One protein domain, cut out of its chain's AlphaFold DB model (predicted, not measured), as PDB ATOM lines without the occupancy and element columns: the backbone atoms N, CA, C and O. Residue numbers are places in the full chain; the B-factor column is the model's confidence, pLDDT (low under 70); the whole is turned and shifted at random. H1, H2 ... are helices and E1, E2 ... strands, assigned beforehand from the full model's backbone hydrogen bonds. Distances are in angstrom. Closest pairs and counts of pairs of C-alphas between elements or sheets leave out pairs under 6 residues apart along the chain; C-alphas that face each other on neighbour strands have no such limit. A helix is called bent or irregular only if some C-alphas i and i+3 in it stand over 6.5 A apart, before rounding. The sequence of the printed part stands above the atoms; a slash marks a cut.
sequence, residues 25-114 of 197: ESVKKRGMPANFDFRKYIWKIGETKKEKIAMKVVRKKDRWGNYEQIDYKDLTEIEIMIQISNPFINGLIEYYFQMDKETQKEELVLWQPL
ATOM      1  N   GLU A  25     -13.219  12.180   2.729       71.56
ATOM      2  CA  GLU A  25     -12.266  12.460   1.655       71.56
ATOM      3  C   GLU A  25     -12.243  11.394   0.551       71.56
ATOM      4  O   GLU A  25     -12.129  11.738  -0.626       71.56
ATOM      5  N   SER A  26     -12.350  10.104   0.892       71.50
ATOM      6  CA  SER A  26     -12.380   9.027  -0.108       71.50
ATOM      7  C   SER A  26     -13.670   9.046  -0.929       71.50
ATOM      8  O   SER A  26     -13.643   8.830  -2.141       71.50
ATOM      9  N   VAL A  27     -14.788   9.373  -0.278       71.00
ATOM     10  CA  VAL A  27     -16.116   9.488  -0.890       71.00
ATOM     11  C   VAL A  27     -16.154  10.716  -1.805       71.00
ATOM     12  O   VAL A  27     -16.570  10.590  -2.952       71.00
ATOM     13  N   LYS A  28     -15.618  11.869  -1.371       74.81
ATOM     14  CA  LYS A  28     -15.549  13.108  -2.177       74.81
ATOM     15  C   LYS A  28     -14.690  13.000  -3.435       74.81
ATOM     16  O   LYS A  28     -14.933  13.710  -4.404       74.81
ATOM     17  N   LYS A  29     -13.705  12.100  -3.452       78.25
ATOM     18  CA  LYS A  29     -12.882  11.829  -4.643       78.25
ATOM     19  C   LYS A  29     -13.611  10.998  -5.706       78.25
ATOM     20  O   LYS A  29     -13.124  10.919  -6.834       78.25
ATOM     21  N   ARG A  30     -14.756  10.382  -5.385       78.12
ATOM     22  CA  ARG A  30     -15.559   9.638  -6.361       78.12
ATOM     23  C   ARG A  30     -16.357  10.607  -7.226       78.12
ATOM     24  O   ARG A  30     -17.286  11.254  -6.748       78.12
ATOM     25  N   GLY A  31     -15.984  10.682  -8.500       76.69
ATOM     26  CA  GLY A  31     -16.762  11.346  -9.542       76.69
ATOM     27  C   GLY A  31     -17.722  10.386 -10.245       76.69
ATOM     28  O   GLY A  31     -17.669   9.172 -10.047       76.69
ATOM     29  N   MET A  32     -18.591  10.939 -11.093       78.56
ATOM     30  CA  MET A  32     -19.549  10.157 -11.877       78.56
ATOM     31  C   MET A  32     -18.834   9.073 -12.709       78.56
ATOM     32  O   MET A  32     -17.880   9.391 -13.426       78.56
ATOM     33  N   PRO A  33     -19.297   7.811 -12.676       78.75
ATOM     34  CA  PRO A  33     -18.649   6.733 -13.412       78.75
ATOM     35  C   PRO A  33     -18.895   6.849 -14.926       78.75
ATOM     36  O   PRO A  33     -19.970   7.239 -15.386       78.75
ATOM     37  N   ALA A  34     -17.884   6.485 -15.721       75.56
ATOM     38  CA  ALA A  34     -17.857   6.712 -17.172       75.56
ATOM     39  C   ALA A  34     -18.852   5.848 -17.978       75.56
ATOM     40  O   ALA A  34     -19.196   6.176 -19.111       75.56
ATOM     41  N   ASN A  35     -19.325   4.738 -17.415       76.25
ATOM     42  CA  ASN A  35     -20.194   3.755 -18.070       76.25
ATOM     43  C   ASN A  35     -21.703   4.021 -17.883       76.25
ATOM     44  O   ASN A  35     -22.526   3.143 -18.161       76.25
ATOM     45  N   PHE A  36     -22.082   5.233 -17.467       75.06
ATOM     46  CA  PHE A  36     -23.472   5.632 -17.258       75.06
ATOM     47  C   PHE A  36     -24.010   6.577 -18.336       75.06
ATOM     48  O   PHE A  36     -23.385   7.578 -18.683       75.06
ATOM     49  N   ASP A  37     -25.219   6.290 -18.829       74.69
ATOM     50  CA  ASP A  37     -25.960   7.192 -19.717       74.69
ATOM     51  C   ASP A  37     -27.014   7.973 -18.920       74.69
ATOM     52  O   ASP A  37     -28.150   7.520 -18.725       74.69
ATOM     53  N   PHE A  38     -26.638   9.184 -18.494       68.56
ATOM     54  CA  PHE A  38     -27.498  10.078 -17.713       68.56
ATOM     55  C   PHE A  38     -28.790  10.459 -18.444       68.56
ATOM     56  O   PHE A  38     -29.827  10.641 -17.810       68.56
ATOM     57  N   ARG A  39     -28.782  10.531 -19.784       68.31
ATOM     58  CA  ARG A  39     -29.983  10.912 -20.549       68.31
ATOM     59  C   ARG A  39     -31.074   9.852 -20.453       68.31
ATOM     60  O   ARG A  39     -32.252  10.172 -20.595       68.31
ATOM     61  N   LYS A  40     -30.685   8.595 -20.231       66.69
ATOM     62  CA  LYS A  40     -31.602   7.451 -20.225       66.69
ATOM     63  C   LYS A  40     -31.769   6.803 -18.854       66.69
ATOM     64  O   LYS A  40     -32.648   5.955 -18.725       66.69
ATOM     65  N   TYR A  41     -30.991   7.208 -17.847       70.88
ATOM     66  CA  TYR A  41     -30.942   6.563 -16.527       70.88
ATOM     67  C   TYR A  41     -30.645   5.061 -16.643       70.88
ATOM     68  O   TYR A  41     -31.260   4.230 -15.972       70.88
ATOM     69  N   ILE A  42     -29.733   4.721 -17.562       73.88
ATOM     70  CA  ILE A  42     -29.343   3.344 -17.862       73.88
ATOM     71  C   ILE A  42     -27.904   3.129 -17.416       73.88
ATOM     72  O   ILE A  42     -26.988   3.822 -17.867       73.88
ATOM     73  N   TRP A  43     -27.725   2.107 -16.588       73.69
ATOM     74  CA  TRP A  43     -26.428   1.570 -16.213       73.69
ATOM     75  C   TRP A  43     -26.084   0.356 -17.078       73.69
ATOM     76  O   TRP A  43     -26.934  -0.512 -17.310       73.69
ATOM     77  N   LYS A  44     -24.844   0.300 -17.577       73.94
ATOM     78  CA  LYS A  44     -24.332  -0.840 -18.346       73.94
ATOM     79  C   LYS A  44     -23.524  -1.758 -17.435       73.94
ATOM     80  O   LYS A  44     -22.518  -1.335 -16.868       73.94
ATOM     81  N   ILE A  45     -23.953  -3.013 -17.348       71.50
ATOM     82  CA  ILE A  45     -23.258  -4.086 -16.638       71.50
ATOM     83  C   ILE A  45     -22.619  -4.981 -17.706       71.50
ATOM     84  O   ILE A  45     -23.301  -5.775 -18.359       71.50
ATOM     85  N   GLY A  46     -21.314  -4.810 -17.923       68.44
ATOM     86  CA  GLY A  46     -20.594  -5.460 -19.022       68.44
ATOM     87  C   GLY A  46     -21.030  -4.965 -20.408       68.44
ATOM     88  O   GLY A  46     -21.566  -3.865 -20.557       68.44
ATOM     89  N   GLU A  47     -20.789  -5.778 -21.439       67.50
ATOM     90  CA  GLU A  47     -21.050  -5.397 -22.835       67.50
ATOM     91  C   GLU A  47     -22.537  -5.476 -23.226       67.50
ATOM     92  O   GLU A  47     -22.991  -4.739 -24.104       67.50
ATOM     93  N   THR A  48     -23.324  -6.330 -22.560       66.12
ATOM     94  CA  THR A  48     -24.656  -6.734 -23.047       66.12
ATOM     95  C   THR A  48     -25.821  -6.345 -22.140       66.12
ATOM     96  O   THR A  48     -26.925  -6.117 -22.642       66.12
ATOM     97  N   LYS A  49     -25.622  -6.214 -20.822       76.12
ATOM     98  CA  LYS A  49     -26.725  -5.988 -19.880       76.12
ATOM     99  C   LYS A  49     -26.914  -4.498 -19.591       76.12
ATOM    100  O   LYS A  49     -25.985  -3.794 -19.201       76.12
ATOM    101  N   LYS A  50     -28.141  -4.012 -19.779       77.44
ATOM    102  CA  LYS A  50     -28.556  -2.635 -19.482       77.44
ATOM    103  C   LYS A  50     -29.681  -2.666 -18.464       77.44
ATOM    104  O   LYS A  50     -30.699  -3.306 -18.712       77.44
ATOM    105  N   GLU A  51     -29.520  -1.947 -17.364       78.81
ATOM    106  CA  GLU A  51     -30.538  -1.854 -16.320       78.81
ATOM    107  C   GLU A  51     -30.935  -0.400 -16.082       78.81
ATOM    108  O   GLU A  51     -30.107   0.511 -16.137       78.81
ATOM    109  N   LYS A  52     -32.231  -0.183 -15.842       80.25
ATOM    110  CA  LYS A  52     -32.728   1.109 -15.372       80.25
ATOM    111  C   LYS A  52     -32.444   1.229 -13.884       80.25
ATOM    112  O   LYS A  52     -32.658   0.274 -13.139       80.25
ATOM    113  N   ILE A  53     -32.035   2.418 -13.463       80.19
ATOM    114  CA  ILE A  53     -31.721   2.705 -12.063       80.19
ATOM    115  C   ILE A  53     -32.581   3.847 -11.522       80.19
ATOM    116  O   ILE A  53     -33.074   4.692 -12.274       80.19
ATOM    117  N   ALA A  54     -32.744   3.873 -10.203       81.50
ATOM    118  CA  ALA A  54     -33.234   5.025  -9.464       81.50
ATOM    119  C   ALA A  54     -32.040   5.870  -8.994       81.50
ATOM    120  O   ALA A  54     -31.006   5.333  -8.603       81.50
ATOM    121  N   MET A  55     -32.183   7.195  -9.040       81.44
ATOM    122  CA  MET A  55     -31.134   8.145  -8.660       81.44
ATOM    123  C   MET A  55     -31.672   9.097  -7.590       81.44
ATOM    124  O   MET A  55     -32.591   9.863  -7.886       81.44
ATOM    125  N   LYS A  56     -31.098   9.054  -6.381       81.94
ATOM    126  CA  LYS A  56     -31.330  10.016  -5.287       81.94
ATOM    127  C   LYS A  56     -30.273  11.102  -5.368       81.94
ATOM    128  O   LYS A  56     -29.093  10.786  -5.432       81.94
ATOM    129  N   VAL A  57     -30.690  12.362  -5.342       82.88
ATOM    130  CA  VAL A  57     -29.778  13.498  -5.185       82.88
ATOM    131  C   VAL A  57     -30.013  14.071  -3.797       82.88
ATOM    132  O   VAL A  57     -31.120  14.512  -3.484       82.88
ATOM    133  N   VAL A  58     -28.987  14.012  -2.959       82.44
ATOM    134  CA  VAL A  58     -29.006  14.497  -1.583       82.44
ATOM    135  C   VAL A  58     -28.327  15.860  -1.549       82.44
ATOM    136  O   VAL A  58     -27.199  16.026  -2.017       82.44
ATOM    137  N   ARG A  59     -29.046  16.840  -0.998       83.50
ATOM    138  CA  ARG A  59     -28.576  18.204  -0.750       83.50
ATOM    139  C   ARG A  59     -28.861  18.529   0.707       83.50
ATOM    140  O   ARG A  59     -29.994  18.340   1.149       83.50
ATOM    141  N   LYS A  60     -27.875  19.059   1.425       81.31
ATOM    142  CA  LYS A  60     -28.063  19.496   2.809       81.31
ATOM    143  C   LYS A  60     -28.515  20.948   2.850       81.31
ATOM    144  O   LYS A  60     -27.995  21.778   2.100       81.31
ATOM    145  N   LYS A  61     -29.484  21.251   3.713       81.44
ATOM    146  CA  LYS A  61     -29.927  22.616   3.996       81.44
ATOM    147  C   LYS A  61     -29.912  22.881   5.495       81.44
ATOM    148  O   LYS A  61     -30.262  21.994   6.267       81.44
ATOM    149  N   ASP A  62     -29.552  24.097   5.877       79.25
ATOM    150  CA  ASP A  62     -29.666  24.583   7.246       79.25
ATOM    151  C   ASP A  62     -31.133  24.867   7.628       79.25
ATOM    152  O   ASP A  62     -32.057  24.800   6.806       79.25
ATOM    153  N   ARG A  63     -31.351  25.246   8.893       76.31
ATOM    154  CA  ARG A  63     -32.674  25.622   9.435       76.31
ATOM    155  C   ARG A  63     -33.307  26.838   8.751       76.31
ATOM    156  O   ARG A  63     -34.502  27.071   8.905       76.31
ATOM    157  N   TRP A  64     -32.518  27.602   8.009       80.31
ATOM    158  CA  TRP A  64     -32.928  28.793   7.276       80.31
ATOM    159  C   TRP A  64     -33.091  28.515   5.770       80.31
ATOM    160  O   TRP A  64     -33.440  29.417   5.011       80.31
ATOM    161  N   GLY A  65     -32.901  27.263   5.333       77.75
ATOM    162  CA  GLY A  65     -33.033  26.818   3.950       77.75
ATOM    163  C   GLY A  65     -31.796  27.037   3.072       77.75
ATOM    164  O   GLY A  65     -31.864  26.739   1.875       77.75
ATOM    165  N   ASN A  66     -30.680  27.521   3.625       80.06
ATOM    166  CA  ASN A  66     -29.428  27.693   2.890       80.06
ATOM    167  C   ASN A  66     -28.711  26.360   2.727       80.06
ATOM    168  O   ASN A  66     -28.726  25.520   3.619       80.06
ATOM    169  N   TYR A  67     -28.044  26.172   1.593       78.75
ATOM    170  CA  TYR A  67     -27.305  24.943   1.329       78.75
ATOM    171  C   TYR A  67     -26.030  24.851   2.171       78.75
ATOM    172  O   TYR A  67     -25.165  25.728   2.089       78.75
ATOM    173  N   GLU A  68     -25.898  23.751   2.906       79.50
ATOM    174  CA  GLU A  68     -24.716  23.402   3.694       79.50
ATOM    175  C   GLU A  68     -23.884  22.319   3.000       79.50
ATOM    176  O   GLU A  68     -24.347  21.640   2.079       79.50
ATOM    177  N   GLN A  69     -22.639  22.153   3.450       79.38
ATOM    178  CA  GLN A  69     -21.805  21.039   3.008       79.38
ATOM    179  C   GLN A  69     -22.258  19.729   3.645       79.38
ATOM    180  O   GLN A  69     -22.630  19.681   4.818       79.38
ATOM    181  N   ILE A  70     -22.167  18.662   2.859       79.56
ATOM    182  CA  ILE A  70     -22.446  17.303   3.309       79.56
ATOM    183  C   ILE A  70     -21.310  16.872   4.242       79.56
ATOM    184  O   ILE A  70     -20.130  16.985   3.891       79.56
ATOM    185  N   ASP A  71     -21.666  16.416   5.441       74.06
ATOM    186  CA  ASP A  71     -20.724  15.980   6.468       74.06
ATOM    187  C   ASP A  71     -20.692  14.448   6.604       74.06
ATOM    188  O   ASP A  71     -21.394  13.714   5.912       74.06
ATOM    189  N   TYR A  72     -19.832  13.938   7.489       68.06
ATOM    190  CA  TYR A  72     -19.708  12.495   7.710       68.06
ATOM    191  C   TYR A  72     -20.988  11.852   8.276       68.06
ATOM    192  O   TYR A  72     -21.263  10.692   7.988       68.06
ATOM    193  N   LYS A  73     -21.806  12.585   9.043       67.75
ATOM    194  CA  LYS A  73     -23.062  12.045   9.588       67.75
ATOM    195  C   LYS A  73     -24.047  11.742   8.462       67.75
ATOM    196  O   LYS A  73     -24.739  10.728   8.539       67.75
ATOM    197  N   ASP A  74     -24.028  12.547   7.402       69.44
ATOM    198  CA  ASP A  74     -24.825  12.341   6.190       69.44
ATOM    199  C   ASP A  74     -24.395  11.079   5.401       69.44
ATOM    200  O   ASP A  74     -25.164  10.555   4.596       69.44
ATOM    201  N   LEU A  75     -23.191  10.540   5.651       75.19
ATOM    202  CA  LEU A  75     -22.697   9.303   5.023       75.19
ATOM    203  C   LEU A  75     -23.117   8.024   5.758       75.19
ATOM    204  O   LEU A  75     -22.972   6.934   5.205       75.19
ATOM    205  N   THR A  76     -23.676   8.138   6.966       72.81
ATOM    206  CA  THR A  76     -24.096   6.977   7.770       72.81
ATOM    207  C   THR A  76     -25.113   6.107   7.021       72.81
ATOM    208  O   THR A  76     -25.050   4.883   7.089       72.81
ATOM    209  N   GLU A  77     -26.035   6.719   6.261       71.06
ATOM    210  CA  GLU A  77     -27.021   5.988   5.445       71.06
ATOM    211  C   GLU A  77     -26.329   5.119   4.385       71.06
ATOM    212  O   GLU A  77     -26.658   3.946   4.234       71.06
ATOM    213  N   ILE A  78     -25.317   5.665   3.705       76.62
ATOM    214  CA  ILE A  78     -24.533   4.954   2.685       76.62
ATOM    215  C   ILE A  78     -23.764   3.791   3.302       76.62
ATOM    216  O   ILE A  78     -23.762   2.695   2.746       76.62
ATOM    217  N   GLU A  79     -23.124   4.022   4.447       76.06
ATOM    218  CA  GLU A  79     -22.352   3.002   5.156       76.06
ATOM    219  C   GLU A  79     -23.231   1.796   5.508       76.06
ATOM    220  O   GLU A  79     -22.884   0.655   5.201       76.06
ATOM    221  N   ILE A  80     -24.433   2.057   6.026       75.50
ATOM    222  CA  ILE A  80     -25.431   1.021   6.302       75.50
ATOM    223  C   ILE A  80     -25.865   0.317   5.005       75.50
ATOM    224  O   ILE A  80     -25.920  -0.912   4.955       75.50
ATOM    225  N   MET A  81     -26.166   1.068   3.939       76.69
ATOM    226  CA  MET A  81     -26.593   0.494   2.655       76.69
ATOM    227  C   MET A  81     -25.541  -0.419   2.017       76.69
ATOM    228  O   MET A  81     -25.906  -1.365   1.322       76.69
ATOM    229  N   ILE A  82     -24.254  -0.122   2.212       78.81
ATOM    230  CA  ILE A  82     -23.139  -0.921   1.686       78.81
ATOM    231  C   ILE A  82     -22.987  -2.226   2.467       78.81
ATOM    232  O   ILE A  82     -22.684  -3.263   1.881       78.81
ATOM    233  N   GLN A  83     -23.203  -2.185   3.781       76.19
ATOM    234  CA  GLN A  83     -23.033  -3.346   4.655       76.19
ATOM    235  C   GLN A  83     -24.155  -4.379   4.494       76.19
ATOM    236  O   GLN A  83     -23.946  -5.565   4.748       76.19
ATOM    237  N   ILE A  84     -25.341  -3.953   4.054       77.56
ATOM    238  CA  ILE A  84     -26.529  -4.800   4.025       77.56
ATOM    239  C   ILE A  84     -26.829  -5.265   2.598       77.56
ATOM    240  O   ILE A  84     -27.343  -4.518   1.767       77.56
ATOM    241  N   SER A  85     -26.596  -6.552   2.338       81.50
ATOM    242  CA  SER A  85     -26.994  -7.210   1.091       81.50
ATOM    243  C   SER A  85     -28.156  -8.170   1.335       81.50
ATOM    244  O   SER A  85     -28.005  -9.203   1.988       81.50
ATOM    245  N   ASN A  86     -29.344  -7.828   0.833       81.94
ATOM    246  CA  ASN A  86     -30.538  -8.664   0.946       81.94
ATOM    247  C   ASN A  86     -31.491  -8.420  -0.240       81.94
ATOM    248  O   ASN A  86     -31.688  -7.267  -0.620       81.94
ATOM    249  N   PRO A  87     -32.130  -9.459  -0.812       81.31
ATOM    250  CA  PRO A  87     -33.025  -9.305  -1.964       81.31
ATOM    251  C   PRO A  87     -34.264  -8.427  -1.709       81.31
ATOM    252  O   PRO A  87     -34.797  -7.857  -2.661       81.31
ATOM    253  N   PHE A  88     -34.709  -8.295  -0.454       79.62
ATOM    254  CA  PHE A  88     -35.875  -7.492  -0.059       79.62
ATOM    255  C   PHE A  88     -35.514  -6.085   0.432       79.62
ATOM    256  O   PHE A  88     -36.404  -5.297   0.754       79.62
ATOM    257  N   ILE A  89     -34.221  -5.750   0.446       77.19
ATOM    258  CA  ILE A  89     -33.709  -4.427   0.804       77.19
ATOM    259  C   ILE A  89     -33.172  -3.764  -0.454       77.19
ATOM    260  O   ILE A  89     -32.416  -4.357  -1.225       77.19
ATOM    261  N   ASN A  90     -33.559  -2.512  -0.677       78.06
ATOM    262  CA  ASN A  90     -33.014  -1.758  -1.791       78.06
ATOM    263  C   ASN A  90     -31.584  -1.281  -1.489       78.06
ATOM    264  O   ASN A  90     -31.384  -0.217  -0.906       78.06
ATOM    265  N   GLY A  91     -30.603  -2.095  -1.879       77.31
ATOM    266  CA  GLY A  91     -29.184  -1.790  -1.712       77.31
ATOM    267  C   GLY A  91     -28.688  -0.622  -2.572       77.31
ATOM    268  O   GLY A  91     -29.417  -0.052  -3.390       77.31
ATOM    269  N   LEU A  92     -27.412  -0.287  -2.391       81.88
ATOM    270  CA  LEU A  92     -26.707   0.742  -3.154       81.88
ATOM    271  C   LEU A  92     -25.953   0.109  -4.331       81.88
ATOM    272  O   LEU A  92     -25.214  -0.854  -4.144       81.88
ATOM    273  N   ILE A  93     -26.143   0.639  -5.541       82.00
ATOM    274  CA  ILE A  93     -25.354   0.257  -6.726       82.00
ATOM    275  C   ILE A  93     -24.062   1.069  -6.761       82.00
ATOM    276  O   ILE A  93     -22.988   0.509  -6.943       82.00
ATOM    277  N   GLU A  94     -24.181   2.390  -6.630       84.69
ATOM    278  CA  GLU A  94     -23.060   3.324  -6.698       84.69
ATOM    279  C   GLU A  94     -23.417   4.629  -5.979       84.69
ATOM    280  O   GLU A  94     -24.595   4.952  -5.814       84.69
ATOM    281  N   TYR A  95     -22.407   5.393  -5.578       85.88
ATOM    282  CA  TYR A  95     -22.559   6.752  -5.081       85.88
ATOM    283  C   TYR A  95     -21.373   7.626  -5.502       85.88
ATOM    284  O   TYR A  95     -20.238   7.162  -5.607       85.88
ATOM    285  N   TYR A  96     -21.620   8.914  -5.723       85.62
ATOM    286  CA  TYR A  96     -20.569   9.872  -6.061       85.62
ATOM    287  C   TYR A  96     -20.982  11.297  -5.711       85.62
ATOM    288  O   TYR A  96     -22.168  11.601  -5.565       85.62
ATOM    289  N   PHE A  97     -19.993  12.181  -5.614       85.62
ATOM    290  CA  PHE A  97     -20.234  13.608  -5.473       85.62
ATOM    291  C   PHE A  97     -20.209  14.305  -6.831       85.62
ATOM    292  O   PHE A  97     -19.411  13.983  -7.713       85.62
ATOM    293  N   GLN A  98     -21.075  15.298  -6.992       85.75
ATOM    294  CA  GLN A  98     -21.058  16.200  -8.137       85.75
ATOM    295  C   GLN A  98     -21.296  17.639  -7.686       85.75
ATOM    296  O   GLN A  98     -21.900  17.876  -6.641       85.75
ATOM    297  N   MET A  99     -20.835  18.599  -8.489       84.44
ATOM    298  CA  MET A  99     -21.281  19.985  -8.363       84.44
ATOM    299  C   MET A  99     -22.489  20.220  -9.252       84.44
ATOM    300  O   MET A  99     -22.440  19.982 -10.464       84.44
ATOM    301  N   ASP A 100     -23.545  20.756  -8.655       83.69
ATOM    302  CA  ASP A 100     -24.666  21.305  -9.396       83.69
ATOM    303  C   ASP A 100     -24.192  22.510 -10.226       83.69
ATOM    304  O   ASP A 100     -23.544  23.430  -9.719       83.69
ATOM    305  N   LYS A 101     -24.488  22.500 -11.528       81.19
ATOM    306  CA  LYS A 101     -23.961  23.497 -12.474       81.19
ATOM    307  C   LYS A 101     -24.530  24.897 -12.252       81.19
ATOM    308  O   LYS A 101     -23.847  25.871 -12.559       81.19
ATOM    309  N   GLU A 102     -25.756  24.993 -11.749       80.81
ATOM    310  CA  GLU A 102     -26.474  26.261 -11.589       80.81
ATOM    311  C   GLU A 102     -26.158  26.902 -10.237       80.81
ATOM    312  O   GLU A 102     -25.868  28.091 -10.147       80.81
ATOM    313  N   THR A 103     -26.172  26.098  -9.181       79.12
ATOM    314  CA  THR A 103     -25.996  26.550  -7.800       79.12
ATOM    315  C   THR A 103     -24.541  26.498  -7.334       79.12
ATOM    316  O   THR A 103     -24.219  27.114  -6.317       79.12
ATOM    317  N   GLN A 104     -23.658  25.795  -8.061       82.12
ATOM    318  CA  GLN A 104     -22.260  25.545  -7.678       82.12
ATOM    319  C   GLN A 104     -22.149  24.927  -6.274       82.12
ATOM    320  O   GLN A 104     -21.239  25.236  -5.502       82.12
ATOM    321  N   LYS A 105     -23.126  24.086  -5.915       81.31
ATOM    322  CA  LYS A 105     -23.201  23.406  -4.620       81.31
ATOM    323  C   LYS A 105     -22.936  21.920  -4.759       81.31
ATOM    324  O   LYS A 105     -23.219  21.313  -5.791       81.31
ATOM    325  N   GLU A 106     -22.403  21.365  -3.679       83.94
ATOM    326  CA  GLU A 106     -22.105  19.948  -3.556       83.94
ATOM    327  C   GLU A 106     -23.381  19.126  -3.435       83.94
ATOM    328  O   GLU A 106     -24.260  19.425  -2.626       83.94
ATOM    329  N   GLU A 107     -23.453  18.074  -4.239       85.75
ATOM    330  CA  GLU A 107     -24.528  17.101  -4.212       85.75
ATOM    331  C   GLU A 107     -23.951  15.702  -4.097       85.75
ATOM    332  O   GLU A 107     -23.001  15.343  -4.798       85.75
ATOM    333  N   LEU A 108     -24.582  14.896  -3.254       84.25
ATOM    334  CA  LEU A 108     -24.307  13.476  -3.161       84.25
ATOM    335  C   LEU A 108     -25.365  12.724  -3.963       84.25
ATOM    336  O   LEU A 108     -26.564  12.835  -3.702       84.25
ATOM    337  N   VAL A 109     -24.920  11.964  -4.954       83.31
ATOM    338  CA  VAL A 109     -25.792  11.174  -5.815       83.31
ATOM    339  C   VAL A 109     -25.699   9.715  -5.407       83.31
ATOM    340  O   VAL A 109     -24.607   9.157  -5.377       83.31
ATOM    341  N   LEU A 110     -26.846   9.096  -5.129       84.06
ATOM    342  CA  LEU A 110     -26.965   7.675  -4.808       84.06
ATOM    343  C   LEU A 110     -27.713   6.957  -5.920       84.06
ATOM    344  O   LEU A 110     -28.788   7.390  -6.347       84.06
ATOM    345  N   TRP A 111     -27.170   5.837  -6.369       83.50
ATOM    346  CA  TRP A 111     -27.797   4.970  -7.351       83.50
ATOM    347  C   TRP A 111     -28.317   3.719  -6.694       83.50
ATOM    348  O   TRP A 111     -27.598   3.004  -6.001       83.50
ATOM    349  N   GLN A 112     -29.576   3.433  -6.973       80.44
ATOM    350  CA  GLN A 112     -30.269   2.291  -6.424       80.44
ATOM    351  C   GLN A 112     -30.925   1.499  -7.547       80.44
ATOM    352  O   GLN A 112     -31.276   2.056  -8.597       80.44
ATOM    353  N   PRO A 113     -31.147   0.198  -7.339       80.44
ATOM    354  CA  PRO A 113     -31.999  -0.563  -8.225       80.44
ATOM    355  C   PRO A 113     -33.386   0.077  -8.324       80.44
ATOM    356  O   PRO A 113     -33.948   0.555  -7.334       80.44
ATOM    357  N   LEU A 114     -33.945   0.093  -9.535       79.31
ATOM    358  CA  LEU A 114     -35.288   0.611  -9.748       79.31
ATOM    359  C   LEU A 114     -36.314  -0.353  -9.133       79.31
ATOM    360  O   LEU A 114     -36.532  -1.449  -9.649       79.31
TER     361      LEU A 114
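AT A GLANCE: This is residues 25 to 114 of the 197 residues of a protein of Oxytricha trifallax (UniProt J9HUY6). A single antiparallel sheet of four strands, strongly twisted and curled like part of a barrel, makes the core, with helix H2 along one face over E4 and the short helix H1 only grazing the sheet. The long strand E2 pairs with E4 over one part and with E1 over another, and the E1-E2 hairpin reaches toward one end of an elongated outline, while the loop of residues 59 to 72 reaches toward the other. The printed part has 90 residues, with two named helices and four named strands in the order H1 E1 E2 H2 E3 E4, and the sheet runs E1 - E2 - E4 - E3. The class is mixed, helices and strands, with under half of the residues in named elements. The whole is only just compact, close to loose, with a radius of gyration of the C-alphas of 14.3 A and spans of 46 by 30 by 22 A.

IN THESE COORDINATES: In the sheet, E2 is residues 49 to 58, 27.6 A long, E4 is residues 106 to 113, 23.2 A, E3 is residues 94 to 99, 16.8 A, and E1 is residues 42 to 45, 9.7 A. H2, residues 73 to 83, is 16.2 A long and only just irregular: C-alphas 74 and 77 are 6.8 A apart. H1, residues 25 to 28, is 5.1 A long and begins at C-alpha 25 at (-12.266, 12.460, 1.655). E4 ends at C-alpha 113 at (-31.999, -0.563, -8.225).

HOW THE PARTS SIT: E2 and E4 are antiparallel at 141 degrees, with N 54 and O 112 2.8 A apart, within hydrogen-bond range. The hairpin E3 and E4 has N 109 and O 96 at 2.8 A, and the hairpin E1 and E2 has N 43 and O 51 at 2.9 A, both within hydrogen-bond range. The pairing of E2 is staggered: residues 49 to 52 pair with E1, residues 53 to 58 with E4. E1 and E3 are the edge strands and are apart. H2 is on the sheet at a height of 10.5 A, over E4 and only just over E3, with 3 of its C-alphas; it runs along the strands, at 23 degrees to E4 on the local plane. E2, H2 and E3 form a split strand-helix-strand unit, two strands running the same way with E4 between them, and its crossover is right-handed. H1 only grazes the sheet with residues 27 to 28; its closest C-alphas to E3 are those of Lys 28 and Phe 97, 5.8 A apart. In H2, 5 of 7 O i to N i+4 pairs are within hydrogen-bond range; H1 is too short for such a pair.

THE WHOLE: The C-alphas of Thr 48 and Trp 64 are the two farthest apart, at 47.4 A. The printed part has no cut. The links H1 to E1 and E2 to H2 are long. Mean pLDDT of the printed part is 77.9, and residues 38 to 40, 46 to 48 and 72 to 74 are under 70.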